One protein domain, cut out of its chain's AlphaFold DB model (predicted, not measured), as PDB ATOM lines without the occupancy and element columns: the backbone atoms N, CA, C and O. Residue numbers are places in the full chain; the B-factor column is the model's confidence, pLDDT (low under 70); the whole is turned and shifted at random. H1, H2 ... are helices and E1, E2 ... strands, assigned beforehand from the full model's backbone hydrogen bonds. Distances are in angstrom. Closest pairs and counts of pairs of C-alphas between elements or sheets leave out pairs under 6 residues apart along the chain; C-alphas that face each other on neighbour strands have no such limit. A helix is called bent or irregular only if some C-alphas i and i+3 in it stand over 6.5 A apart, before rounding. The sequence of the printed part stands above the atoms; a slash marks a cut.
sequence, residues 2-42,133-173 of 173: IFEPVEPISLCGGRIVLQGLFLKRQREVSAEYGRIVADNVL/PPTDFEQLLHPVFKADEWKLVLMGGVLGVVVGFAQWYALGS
ATOM      1  N   ILE A   2     -24.874  22.195  26.325       70.56
ATOM      2  CA  ILE A   2     -25.455  20.841  26.235       70.56
ATOM      3  C   ILE A   2     -24.356  19.750  26.254       70.56
ATOM      4  O   ILE A   2     -24.533  18.717  26.902       70.56
ATOM      5  N   PHE A   3     -23.208  20.028  25.620       65.88
ATOM      6  CA  PHE A   3     -22.051  19.121  25.493       65.88
ATOM      7  C   PHE A   3     -20.828  19.527  26.329       65.88
ATOM      8  O   PHE A   3     -19.940  18.717  26.556       65.88
ATOM      9  N   GLU A   4     -20.805  20.754  26.845       72.88
ATOM     10  CA  GLU A   4     -19.705  21.287  27.653       72.88
ATOM     11  C   GLU A   4     -20.164  21.547  29.097       72.88
ATOM     12  O   GLU A   4     -21.284  22.043  29.281       72.88
ATOM     13  N   PRO A   5     -19.314  21.294  30.110       77.50
ATOM     14  CA  PRO A   5     -17.947  20.778  29.992       77.50
ATOM     15  C   PRO A   5     -17.905  19.252  29.784       77.50
ATOM     16  O   PRO A   5     -18.766  18.524  30.293       77.50
ATOM     17  N   VAL A   6     -16.907  18.797  29.015       77.44
ATOM     18  CA  VAL A   6     -16.689  17.377  28.675       77.44
ATOM     19  C   VAL A   6     -16.261  16.584  29.906       77.44
ATOM     20  O   VAL A   6     -16.847  15.553  30.246       77.44
ATOM     21  N   GLU A   7     -15.266  17.114  30.610       80.31
ATOM     22  CA  GLU A   7     -14.826  16.597  31.897       80.31
ATOM     23  C   GLU A   7     -15.624  17.240  33.041       80.31
ATOM     24  O   GLU A   7     -15.970  18.424  32.973       80.31
ATOM     25  N   PRO A   8     -15.936  16.481  34.104       81.12
ATOM     26  CA  PRO A   8     -16.681  16.996  35.243       81.12
ATOM     27  C   PRO A   8     -15.855  18.033  36.020       81.12
ATOM     28  O   PRO A   8     -14.850  17.705  36.651       81.12
ATOM     29  N   ILE A   9     -16.311  19.285  36.034       82.44
ATOM     30  CA  ILE A   9     -15.670  20.373  36.779       82.44
ATOM     31  C   ILE A   9     -16.334  20.491  38.148       82.44
ATOM     32  O   ILE A   9     -17.512  20.831  38.259       82.44
ATOM     33  N   SER A  10     -15.570  20.227  39.205       81.81
ATOM     34  CA  SER A  10     -16.038  20.346  40.589       81.81
ATOM     35  C   SER A  10     -15.849  21.772  41.117       81.81
ATOM     36  O   SER A  10     -14.726  22.237  41.289       81.81
ATOM     37  N   LEU A  11     -16.947  22.461  41.417       77.00
ATOM     38  CA  LEU A  11     -17.004  23.778  42.055       77.00
ATOM     39  C   LEU A  11     -17.400  23.653  43.536       77.00
ATOM     40  O   LEU A  11     -18.019  22.672  43.958       77.00
ATOM     41  N   CYS A  12     -17.041  24.660  44.343       75.94
ATOM     42  CA  CYS A  12     -17.308  24.698  45.790       75.94
ATOM     43  C   CYS A  12     -16.827  23.440  46.542       75.94
ATOM     44  O   CYS A  12     -17.604  22.799  47.252       75.94
ATOM     45  N   GLY A  13     -15.557  23.057  46.368       75.19
ATOM     46  CA  GLY A  13     -14.956  21.934  47.101       75.19
ATOM     47  C   GLY A  13     -15.604  20.570  46.823       75.19
ATOM     48  O   GLY A  13     -15.540  19.691  47.675       75.19
ATOM     49  N   GLY A  14     -16.261  20.401  45.668       77.25
ATOM     50  CA  GLY A  14     -16.892  19.137  45.260       77.25
ATOM     51  C   GLY A  14     -18.407  19.054  45.472       77.25
ATOM     52  O   GLY A  14     -18.999  18.030  45.148       77.25
ATOM     53  N   ARG A  15     -19.069  20.106  45.977       74.44
ATOM     54  CA  ARG A  15     -20.539  20.106  46.151       74.44
ATOM     55  C   ARG A  15     -21.322  20.294  44.855       74.44
ATOM     56  O   ARG A  15     -22.470  19.866  44.784       74.44
ATOM     57  N   ILE A  16     -20.732  20.943  43.853       78.81
ATOM     58  CA  ILE A  16     -21.390  21.215  42.572       78.81
ATOM     59  C   ILE A  16     -20.487  20.687  41.464       78.81
ATOM     60  O   ILE A  16     -19.381  21.184  41.293       78.81
ATOM     61  N   VAL A  17     -20.951  19.695  40.707       79.69
ATOM     62  CA  VAL A  17     -20.229  19.171  39.541       79.69
ATOM     63  C   VAL A  17     -20.918  19.668  38.277       79.69
ATOM     64  O   VAL A  17     -22.066  19.307  38.005       79.69
ATOM     65  N   LEU A  18     -20.224  20.509  37.515       80.62
ATOM     66  CA  LEU A  18     -20.635  20.916  36.178       80.62
ATOM     67  C   LEU A  18     -20.176  19.860  35.178       80.62
ATOM     68  O   LEU A  18     -18.989  19.564  35.082       80.62
ATOM     69  N   GLN A  19     -21.123  19.318  34.424       80.50
ATOM     70  CA  GLN A  19     -20.877  18.414  33.307       80.50
ATOM     71  C   GLN A  19     -21.977  18.629  32.267       80.50
ATOM     72  O   GLN A  19     -23.124  18.897  32.640       80.50
ATOM     73  N   GLY A  20     -21.642  18.510  30.979       82.50
ATOM     74  CA  GLY A  20     -22.624  18.596  29.898       82.50
ATOM     75  C   GLY A  20     -23.803  17.640  30.123       82.50
ATOM     76  O   GLY A  20     -23.626  16.490  30.537       82.50
ATOM     77  N   LEU A  21     -25.027  18.105  29.863       81.19
ATOM     78  CA  LEU A  21     -26.257  17.363  30.171       81.19
ATOM     79  C   LEU A  21     -26.323  16.004  29.450       81.19
ATOM     80  O   LEU A  21     -26.784  15.021  30.032       81.19
ATOM     81  N   PHE A  22     -25.829  15.934  28.212       81.69
ATOM     82  CA  PHE A  22     -25.803  14.697  27.421       81.69
ATOM     83  C   PHE A  22     -24.761  13.699  27.928       81.69
ATOM     84  O   PHE A  22     -25.019  12.498  27.945       81.69
ATOM     85  N   LEU A  23     -23.625  14.194  28.417       83.06
ATOM     86  CA  LEU A  23     -22.583  13.373  29.038       83.06
ATOM     87  C   LEU A  23     -23.064  12.812  30.378       83.06
ATOM     88  O   LEU A  23     -22.860  11.640  30.680       83.06
ATOM     89  N   LYS A  24     -23.811  13.610  31.149       83.44
ATOM     90  CA  LYS A  24     -24.443  13.148  32.392       83.44
ATOM     91  C   LYS A  24     -25.475  12.038  32.146       83.44
ATOM     92  O   LYS A  24     -25.632  11.153  32.984       83.44
ATOM     93  N   ARG A  25     -26.159  12.062  30.995       86.81
ATOM     94  CA  ARG A  25     -27.124  11.034  30.554       86.81
ATOM     95  C   ARG A  25     -26.547  10.085  29.498       86.81
ATOM     96  O   ARG A  25     -27.305   9.512  28.717       86.81
ATOM     97  N   GLN A  26     -25.227   9.856  29.500       86.88
ATOM     98  CA  GLN A  26     -24.538   9.048  28.482       86.88
ATOM     99  C   GLN A  26     -25.193   7.678  28.255       86.88
ATOM    100  O   GLN A  26     -25.288   7.234  27.114       86.88
ATOM    101  N   ARG A  27     -25.702   7.016  29.305       88.44
ATOM    102  CA  ARG A  27     -26.379   5.710  29.175       88.44
ATOM    103  C   ARG A  27     -27.652   5.761  28.341       88.44
ATOM    104  O   ARG A  27     -27.830   4.908  27.479       88.44
ATOM    105  N   GLU A  28     -28.504   6.744  28.603       89.12
ATOM    106  CA  GLU A  28     -29.779   6.922  27.905       89.12
ATOM    107  C   GLU A  28     -29.539   7.357  26.458       89.12
ATOM    108  O   GLU A  28     -30.101   6.786  25.529       89.12
ATOM    109  N   VAL A  29     -28.617   8.304  26.260       89.12
ATOM    110  CA  VAL A  29     -28.253   8.795  24.926       89.12
ATOM    111  C   VAL A  29     -27.606   7.686  24.085       89.12
ATOM    112  O   VAL A  29     -27.904   7.570  22.901       89.12
ATOM    113  N   SER A  30     -26.775   6.825  24.685       90.12
ATOM    114  CA  SER A  30     -26.180   5.663  23.999       90.12
ATOM    115  C   SER A  30     -27.216   4.619  23.571       90.12
ATOM    116  O   SER A  30     -27.010   3.939  22.567       90.12
ATOM    117  N   ALA A  31     -28.299   4.449  24.336       89.94
ATOM    118  CA  ALA A  31     -29.376   3.521  23.987       89.94
ATOM    119  C   ALA A  31     -30.150   4.032  22.767       89.94
ATOM    120  O   ALA A  31     -30.238   3.345  21.754       89.94
ATOM    121  N   GLU A  32     -30.606   5.283  22.821       89.12
ATOM    122  CA  GLU A  32     -31.334   5.911  21.714       89.12
ATOM    123  C   GLU A  32     -30.495   6.005  20.439       89.12
ATOM    124  O   GLU A  32     -30.951   5.647  19.353       89.12
ATOM    125  N   TYR A  33     -29.235   6.425  20.560       87.69
ATOM    126  CA  TYR A  33     -28.345   6.509  19.409       87.69
ATOM    127  C   TYR A  33     -28.037   5.128  18.818       87.69
ATOM    128  O   TYR A  33     -28.068   4.963  17.598       87.69
ATOM    129  N   GLY A  34     -27.771   4.132  19.672       88.12
ATOM    130  CA  GLY A  34     -27.537   2.750  19.255       88.12
ATOM    131  C   GLY A  34     -28.703   2.200  18.439       88.12
ATOM    132  O   GLY A  34     -28.477   1.702  17.338       88.12
ATOM    133  N   ARG A  35     -29.936   2.399  18.920       88.62
ATOM    134  CA  ARG A  35     -31.166   2.025  18.211       88.62
ATOM    135  C   ARG A  35     -31.287   2.723  16.860       88.62
ATOM    136  O   ARG A  35     -31.421   2.067  15.835       88.62
ATOM    137  N   ILE A  36     -31.167   4.053  16.829       88.25
ATOM    138  CA  ILE A  36     -31.309   4.834  15.588       88.25
ATOM    139  C   ILE A  36     -30.282   4.398  14.538       88.25
ATOM    140  O   ILE A  36     -30.628   4.252  13.365       88.25
ATOM    141  N   VAL A  37     -29.022   4.195  14.927       87.75
ATOM    142  CA  VAL A  37     -27.964   3.802  13.988       87.75
ATOM    143  C   VAL A  37     -28.122   2.353  13.541       87.75
ATOM    144  O   VAL A  37     -27.963   2.084  12.347       87.75
ATOM    145  N   ALA A  38     -28.461   1.438  14.452       87.56
ATOM    146  CA  ALA A  38     -28.744   0.046  14.116       87.56
ATOM    147  C   ALA A  38     -29.912  -0.059  13.124       87.56
ATOM    148  O   ALA A  38     -29.772  -0.709  12.093       87.56
ATOM    149  N   ASP A  39     -31.004   0.669  13.360       85.62
ATOM    150  CA  ASP A  39     -32.220   0.569  12.552       85.62
ATOM    151  C   ASP A  39     -32.153   1.324  11.226       85.62
ATOM    152  O   ASP A  39     -32.813   0.931  10.263       85.62
ATOM    153  N   ASN A  40     -31.400   2.422  11.139       83.06
ATOM    154  CA  ASN A  40     -31.407   3.268   9.940       83.06
ATOM    155  C   ASN A  40     -30.156   3.107   9.082       83.06
ATOM    156  O   ASN A  40     -30.249   3.143   7.856       83.06
ATOM    157  N   VAL A  41     -28.987   2.922   9.695       84.25
ATOM    158  CA  VAL A  41     -27.707   2.890   8.971       84.25
ATOM    159  C   VAL A  41     -27.213   1.461   8.814       84.25
ATOM    160  O   VAL A  41     -26.902   1.037   7.702       84.25
ATOM    161  N   LEU A  42     -27.165   0.716   9.917       83.00
ATOM    162  CA  LEU A  42     -26.625  -0.642   9.968       83.00
ATOM    163  C   LEU A  42     -27.702  -1.728   9.859       83.00
ATOM    164  O   LEU A  42     -27.420  -2.891  10.130       83.00
ATOM    165  N   PRO A 133     -14.909   6.889  26.949       89.44
ATOM    166  CA  PRO A 133     -14.626   8.051  27.769       89.44
ATOM    167  C   PRO A 133     -15.471   9.251  27.294       89.44
ATOM    168  O   PRO A 133     -15.829   9.324  26.113       89.44
ATOM    169  N   PRO A 134     -15.768  10.212  28.189       85.12
ATOM    170  CA  PRO A 134     -16.607  11.377  27.886       85.12
ATOM    171  C   PRO A 134     -16.194  12.131  26.613       85.12
ATOM    172  O   PRO A 134     -17.050  12.536  25.831       85.12
ATOM    173  N   THR A 135     -14.889  12.261  26.371       86.06
ATOM    174  CA  THR A 135     -14.320  12.957  25.208       86.06
ATOM    175  C   THR A 135     -14.611  12.256  23.885       86.06
ATOM    176  O   THR A 135     -14.955  12.910  22.905       86.06
ATOM    177  N   ASP A 136     -14.512  10.928  23.845       86.94
ATOM    178  CA  ASP A 136     -14.798  10.162  22.627       86.94
ATOM    179  C   ASP A 136     -16.305  10.107  22.365       86.94
ATOM    180  O   ASP A 136     -16.756  10.157  21.222       86.94
ATOM    181  N   PHE A 137     -17.103  10.035  23.433       87.94
ATOM    182  CA  PHE A 137     -18.555  10.080  23.334       87.94
ATOM    183  C   PHE A 137     -19.051  11.427  22.787       87.94
ATOM    184  O   PHE A 137     -19.937  11.452  21.931       87.94
ATOM    185  N   GLU A 138     -18.460  12.538  23.234       85.81
ATOM    186  CA  GLU A 138     -18.751  13.870  22.698       85.81
ATOM    187  C   GLU A 138     -18.388  13.958  21.213       85.81
ATOM    188  O   GLU A 138     -19.251  14.323  20.418       85.81
ATOM    189  N   GLN A 139     -17.200  13.497  20.812       85.44
ATOM    190  CA  GLN A 139     -16.776  13.489  19.406       85.44
ATOM    191  C   GLN A 139     -17.682  12.660  18.490       85.44
ATOM    192  O   GLN A 139     -17.831  12.994  17.315       85.44
ATOM    193  N   LEU A 140     -18.290  11.581  18.992       83.88
ATOM    194  CA  LEU A 140     -19.258  10.800  18.217       83.88
ATOM    195  C   LEU A 140     -20.577  11.549  18.002       83.88
ATOM    196  O   LEU A 140     -21.189  11.414  16.944       83.88
ATOM    197  N   LEU A 141     -21.021  12.329  18.988       80.62
ATOM    198  CA  LEU A 141     -22.285  13.064  18.921       80.62
ATOM    199  C   LEU A 141     -22.143  14.426  18.239       80.62
ATOM    200  O   LEU A 141     -23.062  14.861  17.545       80.62
ATOM    201  N   HIS A 142     -21.000  15.089  18.395       80.31
ATOM    202  CA  HIS A 142     -20.758  16.447  17.916       80.31
ATOM    203  C   HIS A 142     -21.104  16.648  16.425       80.31
ATOM    204  O   HIS A 142     -21.807  17.609  16.102       80.31
ATOM    205  N   PRO A 143     -20.722  15.750  15.491       77.31
ATOM    206  CA  PRO A 143     -21.044  15.904  14.072       77.31
ATOM    207  C   PRO A 143     -22.548  15.852  13.781       77.31
ATOM    208  O   PRO A 143     -23.019  16.541  12.877       77.31
ATOM    209  N   VAL A 144     -23.297  15.052  14.547       70.00
ATOM    210  CA  VAL A 144     -24.740  14.848  14.357       70.00
ATOM    211  C   VAL A 144     -25.518  16.108  14.732       70.00
ATOM    212  O   VAL A 144     -26.458  16.472  14.034       70.00
ATOM    213  N   PHE A 145     -25.090  16.824  15.775       67.44
ATOM    214  CA  PHE A 145     -25.761  18.045  16.235       67.44
ATOM    215  C   PHE A 145     -25.265  19.319  15.543       67.44
ATOM    216  O   PHE A 145     -26.065  20.218  15.287       67.44
ATOM    217  N   LYS A 146     -23.988  19.388  15.150       68.25
ATOM    218  CA  LYS A 146     -23.440  20.532  14.400       68.25
ATOM    219  C   LYS A 146     -24.164  20.766  13.068       68.25
ATOM    220  O   LYS A 146     -24.302  21.902  12.616       68.25
ATOM    221  N   ALA A 147     -24.676  19.696  12.457       61.84
ATOM    222  CA  ALA A 147     -25.505  19.774  11.256       61.84
ATOM    223  C   ALA A 147     -26.841  20.513  11.474       61.84
ATOM    224  O   ALA A 147     -27.420  21.016  10.510       61.84
ATOM    225  N   ASP A 148     -27.310  20.629  12.717       69.44
ATOM    226  CA  ASP A 148     -28.560  21.303  13.068       69.44
ATOM    227  C   ASP A 148     -28.358  22.722  13.628       69.44
ATOM    228  O   ASP A 148     -29.276  23.541  13.550       69.44
ATOM    229  N   GLU A 149     -27.157  23.062  14.110       72.81
ATOM    230  CA  GLU A 149     -26.853  24.375  14.704       72.81
ATOM    231  C   GLU A 149     -27.075  25.544  13.732       72.81
ATOM    232  O   GLU A 149     -27.638  26.574  14.111       72.81
ATOM    233  N   TRP A 150     -26.708  25.390  12.454       77.06
ATOM    234  CA  TRP A 150     -26.850  26.471  11.468       77.06
ATOM    235  C   TRP A 150     -28.315  26.821  11.175       77.06
ATOM    236  O   TRP A 150     -28.621  27.987  10.933       77.06
ATOM    237  N   LYS A 151     -29.238  25.848  11.242       78.19
ATOM    238  CA  LYS A 151     -30.679  26.095  11.055       78.19
ATOM    239  C   LYS A 151     -31.237  26.964  12.182       78.19
ATOM    240  O   LYS A 151     -32.052  27.848  11.928       78.19
ATOM    241  N   LEU A 152     -30.772  26.738  13.413       82.12
ATOM    242  CA  LEU A 152     -31.176  27.524  14.578       82.12
ATOM    243  C   LEU A 152     -30.649  28.964  14.488       82.12
ATOM    244  O   LEU A 152     -31.402  29.908  14.716       82.12
ATOM    245  N   VAL A 153     -29.383  29.135  14.094       83.56
ATOM    246  CA  VAL A 153     -28.777  30.460  13.870       83.56
ATOM    247  C   VAL A 153     -29.490  31.206  12.744       83.56
ATOM    248  O   VAL A 153     -29.778  32.391  12.888       83.56
ATOM    249  N   LEU A 154     -29.833  30.518  11.653       87.75
ATOM    250  CA  LEU A 154     -30.587  31.098  10.543       87.75
ATOM    251  C   LEU A 154     -31.960  31.606  11.010       87.75
ATOM    252  O   LEU A 154     -32.316  32.747  10.731       87.75
ATOM    253  N   MET A 155     -32.707  30.790  11.760       89.12
ATOM    254  CA  MET A 155     -34.013  31.181  12.306       89.12
ATOM    255  C   MET A 155     -33.904  32.354  13.279       89.12
ATOM    256  O   MET A 155     -34.678  33.303  13.173       89.12
ATOM    257  N   GLY A 156     -32.915  32.331  14.178       87.12
ATOM    258  CA  GLY A 156     -32.636  33.443  15.085       87.12
ATOM    259  C   GLY A 156     -32.264  34.729  14.343       87.12
ATOM    260  O   GLY A 156     -32.741  35.802  14.699       87.12
ATOM    261  N   GLY A 157     -31.475  34.623  13.271       91.25
ATOM    262  CA  GLY A 157     -31.109  35.747  12.412       91.25
ATOM    263  C   GLY A 157     -32.312  36.347  11.685       91.25
ATOM    264  O   GLY A 157     -32.500  37.559  11.716       91.25
ATOM    265  N   VAL A 158     -33.167  35.511  11.089       93.06
ATOM    266  CA  VAL A 158     -34.395  35.963  10.412       93.06
ATOM    267  C   VAL A 158     -35.330  36.670  11.394       93.06
ATOM    268  O   VAL A 158     -35.779  37.780  11.117       93.06
ATOM    269  N   LEU A 159     -35.579  36.077  12.566       92.25
ATOM    270  CA  LEU A 159     -36.384  36.701  13.622       92.25
ATOM    271  C   LEU A 159     -35.768  38.015  14.114       92.25
ATOM    272  O   LEU A 159     -36.487  38.998  14.275       92.25
ATOM    273  N   GLY A 160     -34.449  38.057  14.304       92.00
ATOM    274  CA  GLY A 160     -33.728  39.262  14.714       92.00
ATOM    275  C   GLY A 160     -33.851  40.399  13.700       92.00
ATOM    276  O   GLY A 160     -34.083  41.540  14.090       92.00
ATOM    277  N   VAL A 161     -33.777  40.093  12.401       93.31
ATOM    278  CA  VAL A 161     -33.993  41.075  11.327       93.31
ATOM    279  C   VAL A 161     -35.437  41.581  11.335       93.31
ATOM    280  O   VAL A 161     -35.654  42.788  11.300       93.31
ATOM    281  N   VAL A 162     -36.426  40.687  11.434       94.50
ATOM    282  CA  VAL A 162     -37.852  41.061  11.454       94.50
ATOM    283  C   VAL A 162     -38.178  41.958  12.650       94.50
ATOM    284  O   VAL A 162     -38.793  43.011  12.480       94.50
ATOM    285  N   VAL A 163     -37.733  41.574  13.849       93.56
ATOM    286  CA  VAL A 163     -37.934  42.369  15.068       93.56
ATOM    287  C   VAL A 163     -37.173  43.692  14.983       93.56
ATOM    288  O   VAL A 163     -37.733  44.727  15.332       93.56
ATOM    289  N   GLY A 164     -35.945  43.694  14.459       92.44
ATOM    290  CA  GLY A 164     -35.148  44.907  14.268       92.44
ATOM    291  C   GLY A 164     -35.810  45.917  13.327       92.44
ATOM    292  O   GLY A 164     -35.876  47.100  13.654       92.44
ATOM    293  N   PHE A 165     -36.371  45.463  12.202       92.81
ATOM    294  CA  PHE A 165     -37.137  46.321  11.291       92.81
ATOM    295  C   PHE A 165     -38.428  46.840  11.924       92.81
ATOM    296  O   PHE A 165     -38.744  48.020  11.782       92.81
ATOM    297  N   ALA A 166     -39.158  45.989  12.651       89.88
ATOM    298  CA  ALA A 166     -40.369  46.400  13.357       89.88
ATOM    299  C   ALA A 166     -40.068  47.452  14.436       89.88
ATOM    300  O   ALA A 166     -40.785  48.442  14.559       89.88
ATOM    301  N   GLN A 167     -38.977  47.274  15.183       91.38
ATOM    302  CA  GLN A 167     -38.539  48.201  16.220       91.38
ATOM    303  C   GLN A 167     -38.022  49.518  15.629       91.38
ATOM    304  O   GLN A 167     -38.332  50.580  16.160       91.38
ATOM    305  N   TRP A 168     -37.292  49.470  14.511       91.94
ATOM    306  CA  TRP A 168     -36.873  50.668  13.780       91.94
ATOM    307  C   TRP A 168     -38.069  51.462  13.245       91.94
ATOM    308  O   TRP A 168     -38.093  52.679  13.381       91.94
ATOM    309  N   TYR A 169     -39.085  50.787  12.706       91.12
ATOM    310  CA  TYR A 169     -40.305  51.443  12.235       91.12
ATOM    311  C   TYR A 169     -41.119  52.054  13.387       91.12
ATOM    312  O   TYR A 169     -41.626  53.160  13.254       91.12
ATOM    313  N   ALA A 170     -41.203  51.368  14.533       89.06
ATOM    314  CA  ALA A 170     -41.950  51.835  15.702       89.06
ATOM    315  C   ALA A 170     -41.247  52.951  16.504       89.06
ATOM    316  O   ALA A 170     -41.931  53.757  17.124       89.06
ATOM    317  N   LEU A 171     -39.906  52.998  16.527       84.12
ATOM    318  CA  LEU A 171     -39.139  54.103  17.135       84.12
ATOM    319  C   LEU A 171     -38.799  55.230  16.144       84.12
ATOM    320  O   LEU A 171     -38.346  56.290  16.569       84.12
ATOM    321  N   GLY A 172     -38.952  54.987  14.841       69.88
ATOM    322  CA  GLY A 172     -38.656  55.932  13.763       69.88
ATOM    323  C   GLY A 172     -39.848  56.773  13.294       69.88
ATOM    324  O   GLY A 172     -39.679  57.553  12.357       69.88
ATOM    325  N   SER A 173     -41.023  56.616  13.915       53.19
ATOM    326  CA  SER A 173     -42.208  57.481  13.774       53.19
ATOM    327  C   SER A 173     -42.368  58.387  14.988       53.19
ATOM    328  O   SER A 173     -42.663  59.583  14.797       53.19
TER     329      SER A 173
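AT A GLANCE: This is residues 2 to 42 and 133 to 173 of the 173 residues of the protein "Hypothetical protein" of Alexandrium catenella (UniProt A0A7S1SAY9). An open, flat T lying on its side: a small strand hairpin, E1 and E2, the short helix H1 and the helix H2 make the crossbar, and the long bent helix H3 begins near H1 and makes the stem, its residues 143 to 171 sticking out free. The printed part has 82 residues, with named elements in the order E1, E2, H1, H2, H3, and is mostly helix; the two-strand sheet is antiparallel. It is extended, with a radius of gyration of the C-alphas of 19.5 A and spans of 58 by 45 by 16 A.

IN THESE COORDINATES: E1, residues 9 to 11, begins at C-alpha 9 (-15.670, 20.373, 36.779); E2 is residues 16 to 18. H1 is residues 21 to 24, and H2, residues 26 to 40, is 20.6 A long. H3, residues 134 to 171, was assigned as one helix by its hydrogen bonds but is bent: C-alphas 147 and 150 are 6.8 A apart. Its arm H3a, residues 134 to 147, is 20.6 A long and irregular, with C-alphas 140 and 143 6.8 A apart; H3b, residues 150 to 171, is 30.8 A long and ends at C-alpha 171 (-39.139, 54.103, 17.135).

HOW THE PARTS SIT: The hairpin E1 and E2 is antiparallel at 150 degrees, with N 11 and O 16 2.8 A apart, within hydrogen-bond range. H1 and H3a only just touch, with 3 pairs of C-alphas within 8 A, the closest Leu 23 and Pro 134 at 6.4 A. H2 and H3a are close but not clearly touching, their closest C-alphas, Gln 26 and Phe 137, 8.0 A apart, at a steep tilt of 51 degrees, the same way. H3a and H3b stand at a steep tilt of 56 degrees. H2 and H3b are apart. In H2 and H3b every O i to N i+4 pair is within hydrogen-bond range, in H3a 7 of 10; H1 is too short for such a pair.

THE WHOLE: The C-alphas farthest apart, Leu 42 and Ser 173, are 60.3 A from each other. Residues 43 to 132 are not printed, and C-alphas 42 and 133 are 23.2 A apart across the cut. The links E1 to E2, E2 to H1 and H1 to H2 are tight. The mean pLDDT of the printed part is 82.9; residue 3, residues 145 to 148 and residues 172 to 173 are under 70.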